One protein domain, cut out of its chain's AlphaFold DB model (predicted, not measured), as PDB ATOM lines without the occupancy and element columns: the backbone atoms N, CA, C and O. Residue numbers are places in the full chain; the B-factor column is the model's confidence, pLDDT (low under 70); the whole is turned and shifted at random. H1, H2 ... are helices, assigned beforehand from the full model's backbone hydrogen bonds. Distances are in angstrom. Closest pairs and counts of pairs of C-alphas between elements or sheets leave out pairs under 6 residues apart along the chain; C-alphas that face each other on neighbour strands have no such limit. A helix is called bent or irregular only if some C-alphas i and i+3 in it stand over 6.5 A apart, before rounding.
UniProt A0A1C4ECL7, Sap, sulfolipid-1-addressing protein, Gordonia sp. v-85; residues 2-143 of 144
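AT A GLANCE: This is residues 2 to 143 of the 144 residues of the protein "Sap, sulfolipid-1-addressing protein" of Gordonia sp. v-85 (UniProt A0A1C4ECL7). Helices make a flat, open frame: H1 and H6 side by side at one end, H4 and H5a in a V at the other. The printed part, 142 residues with six named helices, is all helix. It is loose, radius of gyration of the C-alphas 20.8 A, spanning 63 by 50 by 24 A.

IN THESE COORDINATES: H1 is residues 2 to 18, C-alpha 2 at (-4.305, 42.379, 13.468); H2 28 to 34; H3 38 to 51; H4 53 to 67. H5, 73 to 118, assigned as one helix by its hydrogen bonds, is bent: C-alphas 104 and 107 are 7.5 A apart. Its arms are H5a, 73 to 104, irregular with C-alphas 100 and 103 7.3 A apart, and H5b, 107 to 118. H6, 120 to 140, ends with C-alpha 140 at (-11.741, 38.215, 11.138).

HOW THE PARTS SIT: H1 and H6 touch, opposite ways at a shallow tilt of 23 degrees, closest at C-alphas Gly 6 and Gly 132, 4.1 A. H4, with residues 63 to 67 alone, touches H5a, closest at C-alphas Thr 67 and Asp 76, 6.2 A. Every O i to N i+4 pair is within hydrogen-bond range except in H5a, 23 of 28.

THE WHOLE: The printed part has no cut; 20 residues have pLDDT under 70.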
ATOM      1  N   LYS A   2      -3.972  41.849  14.818       72.06
ATOM      2  CA  LYS A   2      -4.305  42.379  13.468       72.06
ATOM      3  C   LYS A   2      -5.509  43.341  13.438       72.06
ATOM      4  O   LYS A   2      -5.445  44.366  12.773       72.06
ATOM      5  N   ILE A   3      -6.557  43.042  14.212       74.38
ATOM      6  CA  ILE A   3      -7.774  43.868  14.303       74.38
ATOM      7  C   ILE A   3      -7.489  45.213  14.986       74.38
ATOM      8  O   ILE A   3      -7.816  46.252  14.430       74.38
ATOM      9  N   ALA A   4      -6.820  45.210  16.146       80.31
ATOM     10  CA  ALA A   4      -6.460  46.439  16.859       80.31
ATOM     11  C   ALA A   4      -5.582  47.365  15.998       80.31
ATOM     12  O   ALA A   4      -5.850  48.559  15.904       80.31
ATOM     13  N   LEU A   5      -4.586  46.800  15.302       78.31
ATOM     14  CA  LEU A   5      -3.746  47.551  14.369       78.31
ATOM     15  C   LEU A   5      -4.562  48.120  13.197       78.31
ATOM     16  O   LEU A   5      -4.389  49.279  12.831       78.31
ATOM     17  N   GLY A   6      -5.484  47.330  12.642       75.00
ATOM     18  CA  GLY A   6      -6.385  47.781  11.585       75.00
ATOM     19  C   GLY A   6      -7.283  48.944  12.019       75.00
ATOM     20  O   GLY A   6      -7.410  49.914  11.278       75.00
ATOM     21  N   VAL A   7      -7.826  48.909  13.240       82.44
ATOM     22  CA  VAL A   7      -8.624  50.013  13.809       82.44
ATOM     23  C   VAL A   7      -7.785  51.283  13.973       82.44
ATOM     24  O   VAL A   7      -8.226  52.359  13.572       82.44
ATOM     25  N   VAL A   8      -6.560  51.171  14.498       83.50
ATOM     26  CA  VAL A   8      -5.637  52.317  14.610       83.50
ATOM     27  C   VAL A   8      -5.363  52.928  13.234       83.50
ATOM     28  O   VAL A   8      -5.454  54.146  13.075       83.50
ATOM     29  N   LEU A   9      -5.087  52.097  12.225       77.50
ATOM     30  CA  LEU A   9      -4.856  52.562  10.858       77.50
ATOM     31  C   LEU A   9      -6.092  53.247  10.271       77.50
ATOM     32  O   LEU A   9      -5.952  54.321   9.694       77.50
ATOM     33  N   LEU A  10      -7.299  52.711  10.479       80.69
ATOM     34  CA  LEU A  10      -8.527  53.379  10.036       80.69
ATOM     35  C   LEU A  10      -8.650  54.788  10.632       80.69
ATOM     36  O   LEU A  10      -8.899  55.740   9.895       80.69
ATOM     37  N   VAL A  11      -8.420  54.942  11.940       84.44
ATOM     38  CA  VAL A  11      -8.486  56.248  12.617       84.44
ATOM     39  C   VAL A  11      -7.447  57.223  12.055       84.44
ATOM     40  O   VAL A  11      -7.771  58.384  11.796       84.44
ATOM     41  N   VAL A  12      -6.212  56.767  11.830       82.44
ATOM     42  CA  VAL A  12      -5.141  57.594  11.248       82.44
ATOM     43  C   VAL A  12      -5.470  57.998   9.808       82.44
ATOM     44  O   VAL A  12      -5.347  59.177   9.467       82.44
ATOM     45  N   GLY A  13      -5.943  57.060   8.984       78.12
ATOM     46  CA  GLY A  13      -6.333  57.318   7.597       78.12
ATOM     47  C   GLY A  13      -7.491  58.314   7.492       78.12
ATOM     48  O   GLY A  13      -7.423  59.261   6.712       78.12
ATOM     49  N   LEU A  14      -8.509  58.185   8.350       83.19
ATOM     50  CA  LEU A  14      -9.623  59.139   8.453       83.19
ATOM     51  C   LEU A  14      -9.170  60.538   8.890       83.19
ATOM     52  O   LEU A  14      -9.675  61.537   8.371       83.19
ATOM     53  N   ARG A  15      -8.216  60.635   9.828       81.50
ATOM     54  CA  ARG A  15      -7.641  61.929  10.237       81.50
ATOM     55  C   ARG A  15      -6.867  62.581   9.092       81.50
ATOM     56  O   ARG A  15      -7.113  63.753   8.823       81.50
ATOM     57  N   GLN A  16      -6.016  61.829   8.389       78.88
ATOM     58  CA  GLN A  16      -5.288  62.342   7.218       78.88
ATOM     59  C   GLN A  16      -6.224  62.764   6.084       78.88
ATOM     60  O   GLN A  16      -6.025  63.818   5.486       78.88
ATOM     61  N   TRP A  17      -7.279  61.988   5.823       76.56
ATOM     62  CA  TRP A  17      -8.290  62.341   4.827       76.56
ATOM     63  C   TRP A  17      -8.967  63.677   5.151       76.56
ATOM     64  O   TRP A  17      -9.202  64.497   4.265       76.56
ATOM     65  N   ARG A  18      -9.257  63.931   6.430       78.31
ATOM     66  CA  ARG A  18      -9.853  65.201   6.866       78.31
ATOM     67  C   ARG A  18      -8.873  66.372   6.787       78.31
ATOM     68  O   ARG A  18      -9.295  67.470   6.439       78.31
ATOM     69  N   SER A  19      -7.584  66.150   7.042       70.75
ATOM     70  CA  SER A  19      -6.548  67.191   6.985       70.75
ATOM     71  C   SER A  19      -5.918  67.383   5.599       70.75
ATOM     72  O   SER A  19      -4.932  68.105   5.479       70.75
ATOM     73  N   ARG A  20      -6.459  66.757   4.545       67.81
ATOM     74  CA  ARG A  20      -5.855  66.722   3.198       67.81
ATOM     75  C   ARG A  20      -5.728  68.072   2.473       67.81
ATOM     76  O   ARG A  20      -5.127  68.105   1.412       67.81
ATOM     77  N   HIS A  21      -6.308  69.150   3.010       60.72
ATOM     78  CA  HIS A  21      -6.313  70.490   2.398       60.72
ATOM     79  C   HIS A  21      -5.197  71.425   2.913       60.72
ATOM     80  O   HIS A  21      -5.134  72.568   2.479       60.72
ATOM     81  N   ALA A  22      -4.342  70.981   3.843       58.03
ATOM     82  CA  ALA A  22      -3.175  71.755   4.276       58.03
ATOM     83  C   ALA A  22      -2.013  71.584   3.278       58.03
ATOM     84  O   ALA A  22      -1.806  70.471   2.790       58.03
ATOM     85  N   GLU A  23      -1.277  72.665   2.978       50.66
ATOM     86  CA  GLU A  23      -0.190  72.698   1.984       50.66
ATOM     87  C   GLU A  23       0.746  71.487   2.096       50.66
ATOM     88  O   GLU A  23       1.370  71.215   3.126       50.66
ATOM     89  N   SER A  24       0.819  70.727   1.007       56.41
ATOM     90  CA  SER A  24       1.545  69.469   0.939       56.41
ATOM     91  C   SER A  24       3.022  69.723   0.652       56.41
ATOM     92  O   SER A  24       3.441  69.771  -0.504       56.41
ATOM     93  N   ALA A  25       3.827  69.846   1.708       59.69
ATOM     94  CA  ALA A  25       5.273  69.702   1.589       59.69
ATOM     95  C   ALA A  25       5.621  68.284   1.099       59.69
ATOM     96  O   ALA A  25       4.993  67.299   1.510       59.69
ATOM     97  N   THR A  26       6.633  68.169   0.238       58.22
ATOM     98  CA  THR A  26       7.145  66.876  -0.233       58.22
ATOM     99  C   THR A  26       7.478  65.990   0.972       58.22
ATOM    100  O   THR A  26       8.213  66.420   1.867       58.22
ATOM    101  N   PRO A  27       6.941  64.761   1.056       65.88
ATOM    102  CA  PRO A  27       7.179  63.911   2.210       65.88
ATOM    103  C   PRO A  27       8.665  63.541   2.315       65.88
ATOM    104  O   PRO A  27       9.273  63.086   1.346       65.88
ATOM    105  N   LYS A  28       9.237  63.685   3.519       66.50
ATOM    106  CA  LYS A  28      10.679  63.503   3.787       66.50
ATOM    107  C   LYS A  28      11.239  62.132   3.383       66.50
ATOM    108  O   LYS A  28      12.423  62.011   3.102       66.50
ATOM    109  N   TRP A  29      10.408  61.089   3.361       70.69
ATOM    110  CA  TRP A  29      10.837  59.756   2.924       70.69
ATOM    111  C   TRP A  29      11.076  59.691   1.410       70.69
ATOM    112  O   TRP A  29      11.924  58.928   0.966       70.69
ATOM    113  N   MET A  30      10.368  60.507   0.623       67.69
ATOM    114  CA  MET A  30      10.529  60.551  -0.829       67.69
ATOM    115  C   MET A  30      11.772  61.350  -1.218       67.69
ATOM    116  O   MET A  30      12.538  60.889  -2.058       67.69
ATOM    117  N   SER A  31      12.034  62.480  -0.548       71.56
ATOM    118  CA  SER A  31      13.298  63.212  -0.724       71.56
ATOM    119  C   SER A  31      14.504  62.368  -0.300       71.56
ATOM    120  O   SER A  31      15.515  62.358  -0.988       71.56
ATOM    121  N   ALA A  32      14.377  61.583   0.776       75.38
ATOM    122  CA  ALA A  32      15.439  60.677   1.208       75.38
ATOM    123  C   ALA A  32      15.766  59.586   0.171       75.38
ATOM    124  O   ALA A  32      16.925  59.203   0.052       75.38
ATOM    125  N   ILE A  33      14.775  59.081  -0.575       75.56
ATOM    126  CA  ILE A  33      15.005  58.110  -1.659       75.56
ATOM    127  C   ILE A  33      15.651  58.791  -2.870       75.56
ATOM    128  O   ILE A  33      16.581  58.227  -3.440       75.56
ATOM    129  N   ASP A  34      15.196  59.994  -3.234       76.31
ATOM    130  CA  ASP A  34      15.759  60.752  -4.360       76.31
ATOM    131  C   ASP A  34      17.247  61.117  -4.112       76.31
ATOM    132  O   ASP A  34      18.033  61.178  -5.056       76.31
ATOM    133  N   GLU A  35      17.667  61.291  -2.851       79.69
ATOM    134  CA  GLU A  35      19.051  61.619  -2.457       79.69
ATOM    135  C   GLU A  35      19.921  60.396  -2.088       79.69
ATOM    136  O   GLU A  35      21.115  60.536  -1.792       79.69
ATOM    137  N   MET A  36      19.358  59.182  -2.077       81.81
ATOM    138  CA  MET A  36      20.079  57.990  -1.620       81.81
ATOM    139  C   MET A  36      21.262  57.649  -2.534       81.81
ATOM    140  O   MET A  36      21.126  57.405  -3.732       81.81
ATOM    141  N   ARG A  37      22.448  57.519  -1.932       84.81
ATOM    142  CA  ARG A  37      23.649  57.040  -2.627       84.81
ATOM    143  C   ARG A  37      23.572  55.518  -2.838       84.81
ATOM    144  O   ARG A  37      22.989  54.820  -2.001       84.81
ATOM    145  N   PRO A  38      24.232  54.956  -3.870       81.88
ATOM    146  CA  PRO A  38      24.184  53.516  -4.155       81.88
ATOM    147  C   PRO A  38      24.566  52.631  -2.959       81.88
ATOM    148  O   PRO A  38      23.904  51.638  -2.673       81.88
ATOM    149  N   VAL A  39      25.588  53.033  -2.199       84.44
ATOM    150  CA  VAL A  39      26.062  52.291  -1.019       84.44
ATOM    151  C   VAL A  39      25.005  52.262   0.090       84.44
ATOM    152  O   VAL A  39      24.732  51.214   0.671       84.44
ATOM    153  N   THR A  40      24.361  53.400   0.362       82.81
ATOM    154  CA  THR A  40      23.282  53.483   1.358       82.81
ATOM    155  C   THR A  40      22.029  52.737   0.904       82.81
ATOM    156  O   THR A  40      21.345  52.126   1.727       82.81
ATOM    157  N   ALA A  41      21.761  52.715  -0.404       83.94
ATOM    158  CA  ALA A  41      20.665  51.948  -0.983       83.94
ATOM    159  C   ALA A  41      20.892  50.436  -0.822       83.94
ATOM    160  O   ALA A  41      19.968  49.734  -0.418       83.94
ATOM    161  N   MET A  42      22.120  49.937  -1.034       83.88
ATOM    162  CA  MET A  42      22.459  48.528  -0.783       83.88
ATOM    163  C   MET A  42      22.243  48.139   0.682       83.88
ATOM    164  O   MET A  42      21.603  47.124   0.954       83.88
ATOM    165  N   GLY A  43      22.718  48.957   1.627       85.81
ATOM    166  CA  GLY A  43      22.506  48.703   3.056       85.81
ATOM    167  C   GLY A  43      21.021  48.684   3.436       85.81
ATOM    168  O   GLY A  43      20.567  47.781   4.135       85.81
ATOM    169  N   THR A  44      20.245  49.636   2.913       83.50
ATOM    170  CA  THR A  44      18.796  49.724   3.160       83.50
ATOM    171  C   THR A  44      18.048  48.540   2.547       83.50
ATOM    172  O   THR A  44      17.181  47.958   3.198       83.50
ATOM    173  N   ALA A  45      18.409  48.132   1.327       82.81
ATOM    174  CA  ALA A  45      17.834  46.968   0.660       82.81
ATOM    175  C   ALA A  45      18.122  45.674   1.432       82.81
ATOM    176  O   ALA A  45      17.213  44.872   1.643       82.81
ATOM    177  N   PHE A  46      19.357  45.498   1.910       84.38
ATOM    178  CA  PHE A  46      19.730  44.353   2.737       84.38
ATOM    179  C   PHE A  46      18.948  44.328   4.055       84.38
ATOM    180  O   PHE A  46      18.361  43.303   4.400       84.38
ATOM    181  N   ALA A  47      18.870  45.460   4.758       85.31
ATOM    182  CA  ALA A  47      18.114  45.564   6.004       85.31
ATOM    183  C   ALA A  47      16.623  45.251   5.797       85.31
ATOM    184  O   ALA A  47      16.049  44.456   6.539       85.31
ATOM    185  N   LEU A  48      15.999  45.815   4.759       81.69
ATOM    186  CA  LEU A  48      14.599  45.543   4.420       81.69
ATOM    187  C   LEU A  48      14.361  44.076   4.045       81.69
ATOM    188  O   LEU A  48      13.335  43.507   4.422       81.69
ATOM    189  N   ALA A  49      15.297  43.451   3.327       79.12
ATOM    190  CA  ALA A  49      15.214  42.036   2.986       79.12
ATOM    191  C   ALA A  49      15.345  41.142   4.229       79.12
ATOM    192  O   ALA A  49      14.575  40.193   4.372       79.12
ATOM    193  N   ALA A  50      16.268  41.475   5.136       79.31
ATOM    194  CA  ALA A  50      16.529  40.719   6.356       79.31
ATOM    195  C   ALA A  50      15.415  40.870   7.405       79.31
ATOM    196  O   ALA A  50      15.072  39.913   8.086       79.31
ATOM    197  N   ILE A  51      14.806  42.050   7.530       82.06
ATOM    198  CA  ILE A  51      13.734  42.296   8.511       82.06
ATOM    199  C   ILE A  51      12.400  41.680   8.059       82.06
ATOM    200  O   ILE A  51      11.477  41.548   8.861       82.06
ATOM    201  N   ASN A  52      12.271  41.262   6.794       78.75
ATOM    202  CA  ASN A  52      11.056  40.637   6.290       78.75
ATOM    203  C   ASN A  52      11.064  39.117   6.562       78.75
ATOM    204  O   ASN A  52      11.691  38.364   5.809       78.75
ATOM    205  N   PRO A  53      10.328  38.624   7.578       75.75
ATOM    206  CA  PRO A  53      10.373  37.215   7.967       75.75
ATOM    207  C   PRO A  53       9.918  36.286   6.839       75.75
ATOM    208  O   PRO A  53      10.396  35.160   6.743       75.75
ATOM    209  N   LYS A  54       9.044  36.754   5.939       76.06
ATOM    210  CA  LYS A  54       8.617  35.969   4.776       76.06
ATOM    211  C   LYS A  54       9.786  35.697   3.829       76.06
ATOM    212  O   LYS A  54       9.932  34.573   3.360       76.06
ATOM    213  N   ASN A  55      10.610  36.711   3.565       84.31
ATOM    214  CA  ASN A  55      11.765  36.573   2.683       84.31
ATOM    215  C   ASN A  55      12.818  35.665   3.317       84.31
ATOM    216  O   ASN A  55      13.326  34.778   2.642       84.31
ATOM    217  N   LEU A  56      13.085  35.827   4.618       83.56
ATOM    218  CA  LEU A  56      14.017  34.957   5.337       83.56
ATOM    219  C   LEU A  56      13.590  33.489   5.301       83.56
ATOM    220  O   LEU A  56      14.407  32.626   4.995       83.56
ATOM    221  N   VAL A  57      12.313  33.205   5.570       86.88
ATOM    222  CA  VAL A  57      11.784  31.834   5.545       86.88
ATOM    223  C   VAL A  57      11.874  31.234   4.138       86.88
ATOM    224  O   VAL A  57      12.314  30.097   3.995       86.88
ATOM    225  N   LEU A  58      11.517  31.996   3.097       86.12
ATOM    226  CA  LEU A  58      11.619  31.546   1.702       86.12
ATOM    227  C   LEU A  58      13.070  31.266   1.287       86.12
ATOM    228  O   LEU A  58      13.350  30.208   0.726       86.12
ATOM    229  N   CYS A  59      13.996  32.181   1.583       85.44
ATOM    230  CA  CYS A  59      15.413  32.004   1.265       85.44
ATOM    231  C   CYS A  59      16.033  30.843   2.055       85.44
ATOM    232  O   CYS A  59      16.810  30.071   1.499       85.44
ATOM    233  N   GLY A  60      15.661  30.683   3.328       86.56
ATOM    234  CA  GLY A  60      16.088  29.552   4.151       86.56
ATOM    235  C   GLY A  60      15.609  28.214   3.585       86.56
ATOM    236  O   GLY A  60      16.407  27.293   3.433       86.56
ATOM    237  N   ALA A  61      14.336  28.121   3.191       87.44
ATOM    238  CA  ALA A  61      13.775  26.921   2.569       87.44
ATOM    239  C   ALA A  61      14.452  26.576   1.230       87.44
ATOM    240  O   ALA A  61      14.718  25.403   0.955       87.44
ATOM    241  N   ALA A  62      14.784  27.588   0.422       86.50
ATOM    242  CA  ALA A  62      15.550  27.403  -0.808       86.50
ATOM    243  C   ALA A  62      16.968  26.880  -0.515       86.50
ATOM    244  O   ALA A  62      17.404  25.921  -1.145       86.50
ATOM    245  N   GLY A  63      17.660  27.443   0.481       84.56
ATOM    246  CA  GLY A  63      19.000  26.998   0.881       84.56
ATOM    247  C   GLY A  63      19.038  25.555   1.395       84.56
ATOM    248  O   GLY A  63      19.912  24.782   1.003       84.56
ATOM    249  N   VAL A  64      18.060  25.159   2.217       87.69
ATOM    250  CA  VAL A  64      17.920  23.764   2.678       87.69
ATOM    251  C   VAL A  64      17.661  22.827   1.497       87.69
ATOM    252  O   VAL A  64      18.295  21.783   1.395       87.69
ATOM    253  N   SER A  65      16.786  23.219   0.568       86.56
ATOM    254  CA  SER A  65      16.504  22.422  -0.635       86.56
ATOM    255  C   SER A  65      17.756  22.207  -1.491       86.56
ATOM    256  O   SER A  65      18.001  21.089  -1.932       86.56
ATOM    257  N   ILE A  66      18.572  23.248  -1.680       85.69
ATOM    258  CA  ILE A  66      19.814  23.177  -2.465       85.69
ATOM    259  C   ILE A  66      20.829  22.233  -1.803       85.69
ATOM    260  O   ILE A  66      21.278  21.276  -2.429       85.69
ATOM    261  N   THR A  67      21.121  22.449  -0.518       82.81
ATOM    262  CA  THR A  67      22.142  21.683   0.227       82.81
ATOM    263  C   THR A  67      21.737  20.231   0.502       82.81
ATOM    264  O   THR A  67      22.589  19.360   0.665       82.81
ATOM    265  N   SER A  68      20.434  19.926   0.500       83.94
ATOM    266  CA  SER A  68      19.928  18.554   0.648       83.94
ATOM    267  C   SER A  68      20.234  17.639  -0.547       83.94
ATOM    268  O   SER A  68      20.105  16.423  -0.431       83.94
ATOM    269  N   GLY A  69      20.683  18.197  -1.679       78.06
ATOM    270  CA  GLY A  69      20.993  17.459  -2.907       78.06
ATOM    271  C   GLY A  69      22.285  16.629  -2.888       78.06
ATOM    272  O   GLY A  69      22.654  16.101  -3.933       78.06
ATOM    273  N   ALA A  70      22.977  16.521  -1.744       74.31
ATOM    274  CA  ALA A  70      24.274  15.840  -1.598       74.31
ATOM    275  C   ALA A  70      25.347  16.326  -2.598       74.31
ATOM    276  O   ALA A  70      26.173  15.553  -3.086       74.31
ATOM    277  N   LEU A  71      25.321  17.622  -2.911       74.44
ATOM    278  CA  LEU A  71      26.292  18.276  -3.777       74.44
ATOM    279  C   LEU A  71      27.605  18.545  -3.027       74.44
ATOM    280  O   LEU A  71      27.660  18.605  -1.799       74.44
ATOM    281  N   SER A  72      28.691  18.723  -3.778       82.31
ATOM    282  CA  SER A  72      29.939  19.245  -3.210       82.31
ATOM    283  C   SER A  72      29.803  20.742  -2.887       82.31
ATOM    284  O   SER A  72      29.082  21.467  -3.569       82.31
ATOM    285  N   MET A  73      30.545  21.242  -1.891       83.56
ATOM    286  CA  MET A  73      30.481  22.652  -1.458       83.56
ATOM    287  C   MET A  73      30.609  23.683  -2.606       83.56
ATOM    288  O   MET A  73      29.839  24.646  -2.621       83.56
ATOM    289  N   PRO A  74      31.478  23.494  -3.625       87.25
ATOM    290  CA  PRO A  74      31.513  24.389  -4.783       87.25
ATOM    291  C   PRO A  74      30.213  24.391  -5.604       87.25
ATOM    292  O   PRO A  74      29.806  25.434  -6.110       87.25
ATOM    293  N   GLN A  75      29.549  23.241  -5.737       84.88
ATOM    294  CA  GLN A  75      28.296  23.111  -6.485       84.88
ATOM    295  C   GLN A  75      27.125  23.776  -5.750       84.88
ATOM    296  O   GLN A  75      26.306  24.421  -6.405       84.88
ATOM    297  N   ASP A  76      27.085  23.709  -4.417       85.62
ATOM    298  CA  ASP A  76      26.095  24.436  -3.611       85.62
ATOM    299  C   ASP A  76      26.221  25.953  -3.790       85.62
ATOM    300  O   ASP A  76      25.221  26.642  -4.000       85.62
ATOM    301  N   VAL A  77      27.450  26.483  -3.772       87.75
ATOM    302  CA  VAL A  77      27.690  27.919  -4.002       87.75
ATOM    303  C   VAL A  77      27.192  28.339  -5.386       87.75
ATOM    304  O   VAL A  77      26.531  29.371  -5.515       87.75
ATOM    305  N   ILE A  78      27.456  27.529  -6.414       90.25
ATOM    306  CA  ILE A  78      26.973  27.792  -7.777       90.25
ATOM    307  C   ILE A  78      25.439  27.752  -7.824       90.25
ATOM    308  O   ILE A  78      24.823  28.648  -8.404       90.25
ATOM    309  N   ALA A  79      24.806  26.767  -7.187       87.88
ATOM    310  CA  ALA A  79      23.351  26.646  -7.148       87.88
ATOM    311  C   ALA A  79      22.687  27.839  -6.436       87.88
ATOM    312  O   ALA A  79      21.708  28.394  -6.942       87.88
ATOM    313  N   VAL A  80      23.254  28.297  -5.316       87.50
ATOM    314  CA  VAL A  80      22.801  29.508  -4.613       87.50
ATOM    315  C   VAL A  80      22.973  30.754  -5.486       87.50
ATOM    316  O   VAL A  80      22.067  31.587  -5.543       87.50
ATOM    317  N   ALA A  81      24.093  30.880  -6.205       89.88
ATOM    318  CA  ALA A  81      24.324  32.005  -7.110       89.88
ATOM    319  C   ALA A  81      23.298  32.044  -8.257       89.88
ATOM    320  O   ALA A  81      22.743  33.104  -8.552       89.88
ATOM    321  N   ILE A  82      22.989  30.890  -8.863       92.38
ATOM    322  CA  ILE A  82      21.960  30.773  -9.908       92.38
ATOM    323  C   ILE A  82      20.579  31.127  -9.347       92.38
ATOM    324  O   ILE A  82      19.849  31.907  -9.961       92.38
ATOM    325  N   PHE A  83      20.228  30.606  -8.167       89.00
ATOM    326  CA  PHE A  83      18.972  30.937  -7.494       89.00
ATOM    327  C   PHE A  83      18.837  32.447  -7.256       89.00
ATOM    328  O   PHE A  83      17.808  33.035  -7.596       89.00
ATOM    329  N   ALA A  84      19.881  33.094  -6.730       88.31
ATOM    330  CA  ALA A  84      19.889  34.535  -6.494       88.31
ATOM    331  C   ALA A  84      19.731  35.335  -7.799       88.31
ATOM    332  O   ALA A  84      18.962  36.300  -7.840       88.31
ATOM    333  N   LEU A  85      20.400  34.913  -8.876       91.31
ATOM    334  CA  LEU A  85      20.298  35.552 -10.188       91.31
ATOM    335  C   LEU A  85      18.864  35.471 -10.740       91.31
ATOM    336  O   LEU A  85      18.283  36.492 -11.124       91.31
ATOM    337  N   LEU A  86      18.253  34.286 -10.697       90.81
ATOM    338  CA  LEU A  86      16.869  34.082 -11.131       90.81
ATOM    339  C   LEU A  86      15.884  34.893 -10.281       90.81
ATOM    340  O   LEU A  86      15.038  35.600 -10.829       90.81
ATOM    341  N   ALA A  87      16.029  34.871  -8.955       86.19
ATOM    342  CA  ALA A  87      15.184  35.650  -8.053       86.19
ATOM    343  C   ALA A  87      15.288  37.164  -8.328       86.19
ATOM    344  O   ALA A  87      14.269  37.863  -8.376       86.19
ATOM    345  N   SER A  88      16.504  37.665  -8.584       87.19
ATOM    346  CA  SER A  88      16.756  39.086  -8.867       87.19
ATOM    347  C   SER A  88      16.130  39.571 -10.180       87.19
ATOM    348  O   SER A  88      15.794  40.751 -10.306       87.19
ATOM    349  N   THR A  89      15.889  38.664 -11.130       89.12
ATOM    350  CA  THR A  89      15.319  38.984 -12.449       89.12
ATOM    351  C   THR A  89      13.947  39.663 -12.325       89.12
ATOM    352  O   THR A  89      13.646  40.579 -13.090       89.12
ATOM    353  N   SER A  90      13.159  39.304 -11.304       84.31
ATOM    354  CA  SER A  90      11.850  39.916 -11.007       84.31
ATOM    355  C   SER A  90      11.901  41.429 -10.739       84.31
ATOM    356  O   SER A  90      10.911  42.125 -10.948       84.31
ATOM    357  N   VAL A  91      13.056  41.941 -10.306       85.25
ATOM    358  CA  VAL A  91      13.285  43.361 -10.005       85.25
ATOM    359  C   VAL A  91      14.126  44.021 -11.096       85.25
ATOM    360  O   VAL A  91      13.809  45.126 -11.536       85.25
ATOM    361  N   VAL A  92      15.174  43.338 -11.571       85.56
ATOM    362  CA  VAL A  92      16.101  43.870 -12.582       85.56
ATOM    363  C   VAL A  92      15.387  44.148 -13.904       85.56
ATOM    364  O   VAL A  92      15.621  45.197 -14.500       85.56
ATOM    365  N   VAL A  93      14.489  43.259 -14.346       87.31
ATOM    366  CA  VAL A  93      13.787  43.415 -15.631       87.31
ATOM    367  C   VAL A  93      12.937  44.693 -15.670       87.31
ATOM    368  O   VAL A  93      13.149  45.487 -16.588       87.31
ATOM    369  N   PRO A  94      12.045  44.969 -14.693       82.06
ATOM    370  CA  PRO A  94      11.347  46.250 -14.631       82.06
ATOM    371  C   PRO A  94      12.303  47.440 -14.588       82.06
ATOM    372  O   PRO A  94      12.134  48.375 -15.362       82.06
ATOM    373  N   VAL A  95      13.327  47.408 -13.729       82.31
ATOM    374  CA  VAL A  95      14.248  48.542 -13.543       82.31
ATOM    375  C   VAL A  95      14.994  48.882 -14.834       82.31
ATOM    376  O   VAL A  95      15.001  50.039 -15.255       82.31
ATOM    377  N   VAL A  96      15.585  47.887 -15.497       83.06
ATOM    378  CA  VAL A  96      16.300  48.082 -16.767       83.06
ATOM    379  C   VAL A  96      15.325  48.467 -17.880       83.06
ATOM    380  O   VAL A  96      15.611  49.388 -18.644       83.06
ATOM    381  N   GLY A  97      14.151  47.834 -17.935       82.56
ATOM    382  CA  GLY A  97      13.093  48.187 -18.882       82.56
ATOM    383  C   GLY A  97      12.664  49.651 -18.753       82.56
ATOM    384  O   GLY A  97      12.573  50.355 -19.759       82.56
ATOM    385  N   TYR A  98      12.491  50.143 -17.524       74.69
ATOM    386  CA  TYR A  98      12.197  51.551 -17.257       74.69
ATOM    387  C   TYR A  98      13.337  52.474 -17.678       74.69
ATOM    388  O   TYR A  98      13.059  53.520 -18.257       74.69
ATOM    389  N   GLN A  99      14.599  52.106 -17.444       77.38
ATOM    390  CA  GLN A  99      15.735  52.929 -17.875       77.38
ATOM    391  C   GLN A  99      15.835  53.040 -19.402       77.38
ATOM    392  O   GLN A  99      16.070  54.128 -19.922       77.38
ATOM    393  N   LEU A 100      15.595  51.946 -20.130       78.62
ATOM    394  CA  LEU A 100      15.612  51.940 -21.596       78.62
ATOM    395  C   LEU A 100      14.422  52.707 -22.191       78.62
ATOM    396  O   LEU A 100      14.562  53.397 -23.200       78.62
ATOM    397  N   ALA A 101      13.257  52.632 -21.546       74.75
ATOM    398  CA  ALA A 101      12.064  53.373 -21.945       74.75
ATOM    399  C   ALA A 101      12.021  54.813 -21.392       74.75
ATOM    400  O   ALA A 101      11.110  55.571 -21.739       74.75
ATOM    401  N   ALA A 102      12.995  55.218 -20.567       63.62
ATOM    402  CA  ALA A 102      12.974  56.481 -19.830       63.62
ATOM    403  C   ALA A 102      12.850  57.694 -20.755       63.62
ATOM    404  O   ALA A 102      12.080  58.603 -20.466       63.62
ATOM    405  N   ALA A 103      13.530  57.698 -21.904       62.81
ATOM    406  CA  ALA A 103      13.448  58.807 -22.858       62.81
ATOM    407  C   ALA A 103      12.025  59.024 -23.410       62.81
ATOM    408  O   ALA A 103      11.656  60.150 -23.724       62.81
ATOM    409  N   ARG A 104      11.213  57.962 -23.495       66.25
ATOM    410  CA  ARG A 104       9.839  58.003 -24.022       66.25
ATOM    411  C   ARG A 104       8.778  58.159 -22.929       66.25
ATOM    412  O   ARG A 104       7.634  58.477 -23.234       66.25
ATOM    413  N   LEU A 105       9.155  57.903 -21.676       60.59
ATOM    414  CA  LEU A 105       8.262  57.920 -20.520       60.59
ATOM    415  C   LEU A 105       8.471  59.124 -19.597       60.59
ATOM    416  O   LEU A 105       7.596  59.359 -18.778       60.59
ATOM    417  N   ARG A 106       9.567  59.886 -19.722       64.50
ATOM    418  CA  ARG A 106       9.875  61.047 -18.862       64.50
ATOM    419  C   ARG A 106       8.701  62.019 -18.720       64.50
ATOM    420  O   ARG A 106       8.246  62.227 -17.603       64.50
ATOM    421  N   ASP A 107       8.136  62.499 -19.826       67.19
ATOM    422  CA  ASP A 107       7.031  63.469 -19.794       67.19
ATOM    423  C   ASP A 107       5.759  62.951 -19.087       67.19
ATOM    424  O   ASP A 107       5.248  63.628 -18.187       67.19
ATOM    425  N   PRO A 108       5.214  61.760 -19.418       71.50
ATOM    426  CA  PRO A 108       4.076  61.228 -18.675       71.50
ATOM    427  C   PRO A 108       4.427  60.886 -17.218       71.50
ATOM    428  O   PRO A 108       3.579  61.074 -16.344       71.50
ATOM    429  N   LEU A 109       5.654  60.438 -16.918       63.16
ATOM    430  CA  LEU A 109       6.070  60.119 -15.547       63.16
ATOM    431  C   LEU A 109       6.181  61.367 -14.675       63.16
ATOM    432  O   LEU A 109       5.718  61.340 -13.537       63.16
ATOM    433  N   ASP A 110       6.716  62.465 -15.204       72.81
ATOM    434  CA  ASP A 110       6.805  63.739 -14.487       72.81
ATOM    435  C   ASP A 110       5.408  64.317 -14.226       72.81
ATOM    436  O   ASP A 110       5.126  64.831 -13.135       72.81
ATOM    437  N   ARG A 111       4.471  64.134 -15.165       73.81
ATOM    438  CA  ARG A 111       3.060  64.498 -14.960       73.81
ATOM    439  C   ARG A 111       2.382  63.644 -13.884       73.81
ATOM    440  O   ARG A 111       1.579  64.152 -13.104       73.81
ATOM    441  N   HIS A 112       2.711  62.356 -13.803       71.69
ATOM    442  CA  HIS A 112       2.208  61.490 -12.738       71.69
ATOM    443  C   HIS A 112       2.866  61.789 -11.386       71.69
ATOM    444  O   HIS A 112       2.149  61.855 -10.389       71.69
ATOM    445  N   LYS A 113       4.186  62.025 -11.340       67.81
ATOM    446  CA  LYS A 113       4.936  62.381 -10.122       67.81
ATOM    447  C   LYS A 113       4.414  63.690  -9.533       67.81
ATOM    448  O   LYS A 113       4.136  63.733  -8.338       67.81
ATOM    449  N   SER A 114       4.193  64.710 -10.361       75.69
ATOM    450  CA  SER A 114       3.626  65.995  -9.922       75.69
ATOM    451  C   SER A 114       2.189  65.861  -9.406       75.69
ATOM    452  O   SER A 114       1.872  66.392  -8.341       75.69
ATOM    453  N   TRP A 115       1.328  65.087 -10.077       79.25
ATOM    454  CA  TRP A 115      -0.024  64.816  -9.573       79.25
ATOM    455  C   TRP A 115      -0.008  64.038  -8.249       79.25
ATOM    456  O   TRP A 115      -0.748  64.385  -7.327       79.25
ATOM    457  N   LEU A 116       0.850  63.018  -8.131       71.00
ATOM    458  CA  LEU A 116       1.041  62.228  -6.908       71.00
ATOM    459  C   LEU A 116       1.556  63.087  -5.757       71.00
ATOM    460  O   LEU A 116       1.092  62.925  -4.634       71.00
ATOM    461  N   GLN A 117       2.472  64.013  -6.031       71.69
ATOM    462  CA  GLN A 117       2.972  64.970  -5.047       71.69
ATOM    463  C   GLN A 117       1.862  65.908  -4.569       71.69
ATOM    464  O   GLN A 117       1.644  66.018  -3.364       71.69
ATOM    465  N   ALA A 118       1.106  66.501  -5.497       74.12
ATOM    466  CA  ALA A 118      -0.014  67.384  -5.172       74.12
ATOM    467  C   ALA A 118      -1.142  66.663  -4.411       74.12
ATOM    468  O   ALA A 118      -1.824  67.257  -3.581       74.12
ATOM    469  N   ASN A 119      -1.328  65.364  -4.660       76.31
ATOM    470  CA  ASN A 119      -2.361  64.545  -4.023       76.31
ATOM    471  C   ASN A 119      -1.808  63.607  -2.945       76.31
ATOM    472  O   ASN A 119      -2.515  62.698  -2.508       76.31
ATOM    473  N   ASN A 120      -0.572  63.817  -2.484       71.81
ATOM    474  CA  ASN A 120       0.126  62.893  -1.591       71.81
ATOM    475  C   ASN A 120      -0.672  62.606  -0.308       71.81
ATOM    476  O   ASN A 120      -0.807  61.453   0.095       71.81
ATOM    477  N   ALA A 121      -1.275  63.637   0.295       73.31
ATOM    478  CA  ALA A 121      -2.120  63.476   1.481       73.31
ATOM    479  C   ALA A 121      -3.336  62.569   1.212       73.31
ATOM    480  O   ALA A 121      -3.669  61.713   2.028       73.31
ATOM    481  N   THR A 122      -3.960  62.713   0.042       78.88
ATOM    482  CA  THR A 122      -5.087  61.882  -0.399       78.88
ATOM    483  C   THR A 122      -4.642  60.438  -0.642       78.88
ATOM    484  O   THR A 122      -5.285  59.511  -0.156       78.88
ATOM    485  N   VAL A 123      -3.523  60.234  -1.343       79.00
ATOM    486  CA  VAL A 123      -2.989  58.898  -1.662       79.00
ATOM    487  C   VAL A 123      -2.603  58.144  -0.391       79.00
ATOM    488  O   VAL A 123      -3.020  57.002  -0.208       79.00
ATOM    489  N   MET A 124      -1.876  58.788   0.526       77.06
ATOM    490  CA  MET A 124      -1.488  58.179   1.802       77.06
ATOM    491  C   MET A 124      -2.702  57.843   2.671       77.06
ATOM    492  O   MET A 124      -2.764  56.745   3.227       77.06
ATOM    493  N   ALA A 125      -3.701  58.729   2.735       77.81
ATOM    494  CA  ALA A 125      -4.933  58.469   3.474       77.81
ATOM    495  C   ALA A 125      -5.688  57.246   2.923       77.81
ATOM    496  O   ALA A 125      -6.107  56.382   3.697       77.81
ATOM    497  N   VAL A 126      -5.822  57.147   1.594       83.25
ATOM    498  CA  VAL A 126      -6.466  56.002   0.928       83.25
ATOM    499  C   VAL A 126      -5.677  54.717   1.170       83.25
ATOM    500  O   VAL A 126      -6.273  53.708   1.539       83.25
ATOM    501  N   LEU A 127      -4.349  54.746   1.033       83.62
ATOM    502  CA  LEU A 127      -3.497  53.581   1.295       83.62
ATOM    503  C   LEU A 127      -3.652  53.079   2.734       83.62
ATOM    504  O   LEU A 127      -3.877  51.889   2.944       83.62
ATOM    505  N   ILE A 128      -3.585  53.974   3.722       77.69
ATOM    506  CA  ILE A 128      -3.734  53.615   5.139       77.69
ATOM    507  C   ILE A 128      -5.128  53.034   5.415       77.69
ATOM    508  O   ILE A 128      -5.235  52.029   6.121       77.69
ATOM    509  N   LEU A 129      -6.183  53.616   4.833       78.56
ATOM    510  CA  LEU A 129      -7.547  53.094   4.948       78.56
ATOM    511  C   LEU A 129      -7.666  51.685   4.358       78.56
ATOM    512  O   LEU A 129      -8.135  50.778   5.044       78.56
ATOM    513  N   VAL A 130      -7.204  51.479   3.121       84.81
ATOM    514  CA  VAL A 130      -7.258  50.173   2.441       84.81
ATOM    515  C   VAL A 130      -6.470  49.122   3.222       84.81
ATOM    516  O   VAL A 130      -6.977  48.026   3.461       84.81
ATOM    517  N   ILE A 131      -5.264  49.458   3.687       81.19
ATOM    518  CA  ILE A 131      -4.444  48.559   4.510       81.19
ATOM    519  C   ILE A 131      -5.164  48.230   5.827       81.19
ATOM    520  O   ILE A 131      -5.208  47.060   6.214       81.19
ATOM    521  N   GLY A 132      -5.777  49.222   6.483       76.50
ATOM    522  CA  GLY A 132      -6.581  49.035   7.692       76.50
ATOM    523  C   GLY A 132      -7.751  48.066   7.487       76.50
ATOM    524  O   GLY A 132      -7.890  47.109   8.251       76.50
ATOM    525  N   VAL A 133      -8.535  48.247   6.417       83.62
ATOM    526  CA  VAL A 133      -9.646  47.347   6.048       83.62
ATOM    527  C   VAL A 133      -9.145  45.924   5.787       83.62
ATOM    528  O   VAL A 133      -9.695  44.967   6.334       83.62
ATOM    529  N   VAL A 134      -8.071  45.763   5.009       81.94
ATOM    530  CA  VAL A 134      -7.492  44.444   4.696       81.94
ATOM    531  C   VAL A 134      -6.985  43.736   5.957       81.94
ATOM    532  O   VAL A 134      -7.162  42.523   6.098       81.94
ATOM    533  N   LEU A 135      -6.367  44.466   6.891       76.81
ATOM    534  CA  LEU A 135      -5.902  43.925   8.174       76.81
ATOM    535  C   LEU A 135      -7.056  43.444   9.056       76.81
ATOM    536  O   LEU A 135      -6.936  42.379   9.666       76.81
ATOM    537  N   ILE A 136      -8.163  44.190   9.097       79.00
ATOM    538  CA  ILE A 136      -9.377  43.783   9.815       79.00
ATOM    539  C   ILE A 136      -9.975  42.536   9.161       79.00
ATOM    540  O   ILE A 136     -10.194  41.551   9.859       79.00
ATOM    541  N   GLY A 137     -10.133  42.523   7.832       78.75
ATOM    542  CA  GLY A 137     -10.659  41.367   7.096       78.75
ATOM    543  C   GLY A 137      -9.840  40.092   7.325       78.75
ATOM    544  O   GLY A 137     -10.393  39.055   7.684       78.75
ATOM    545  N   LYS A 138      -8.505  40.177   7.232       78.38
ATOM    546  CA  LYS A 138      -7.596  39.060   7.567       78.38
ATOM    547  C   LYS A 138      -7.628  38.673   9.047       78.38
ATOM    548  O   LYS A 138      -7.288  37.545   9.389       78.38
ATOM    549  N   GLY A 139      -7.934  39.619   9.933       72.44
ATOM    550  CA  GLY A 139      -8.080  39.373  11.364       72.44
ATOM    551  C   GLY A 139      -9.355  38.602  11.696       72.44
ATOM    552  O   GLY A 139      -9.309  37.733  12.556       72.44
ATOM    553  N   ILE A 140     -10.448  38.892  10.988       78.25
ATOM    554  CA  ILE A 140     -11.741  38.215  11.138       78.25
ATOM    555  C   ILE A 140     -11.689  36.822  10.499       78.25
ATOM    556  O   ILE A 140     -11.983  35.844  11.172       78.25
ATOM    557  N   GLY A 141     -11.234  36.708   9.246       70.81
ATOM    558  CA  GLY A 141     -11.169  35.420   8.537       70.81
ATOM    559  C   GLY A 141     -10.064  34.468   9.011       70.81
ATOM    560  O   GLY A 141     -10.015  33.333   8.568       70.81
ATOM    561  N   GLY A 142      -9.153  34.928   9.874       59.34
ATOM    562  CA  GLY A 142      -8.180  34.070  10.561       59.34
ATOM    563  C   GLY A 142      -8.589  33.690  11.988       59.34
ATOM    564  O   GLY A 142      -7.799  33.048  12.673       59.34
ATOM    565  N   ALA A 143      -9.755  34.149  12.456       55.12
ATOM    566  CA  ALA A 143     -10.365  33.762  13.733       55.12
ATOM    567  C   ALA A 143     -11.468  32.692  13.561       55.12
ATOM    568  O   ALA A 143     -12.075  32.283  14.547       55.12
TER     569      ALA A 143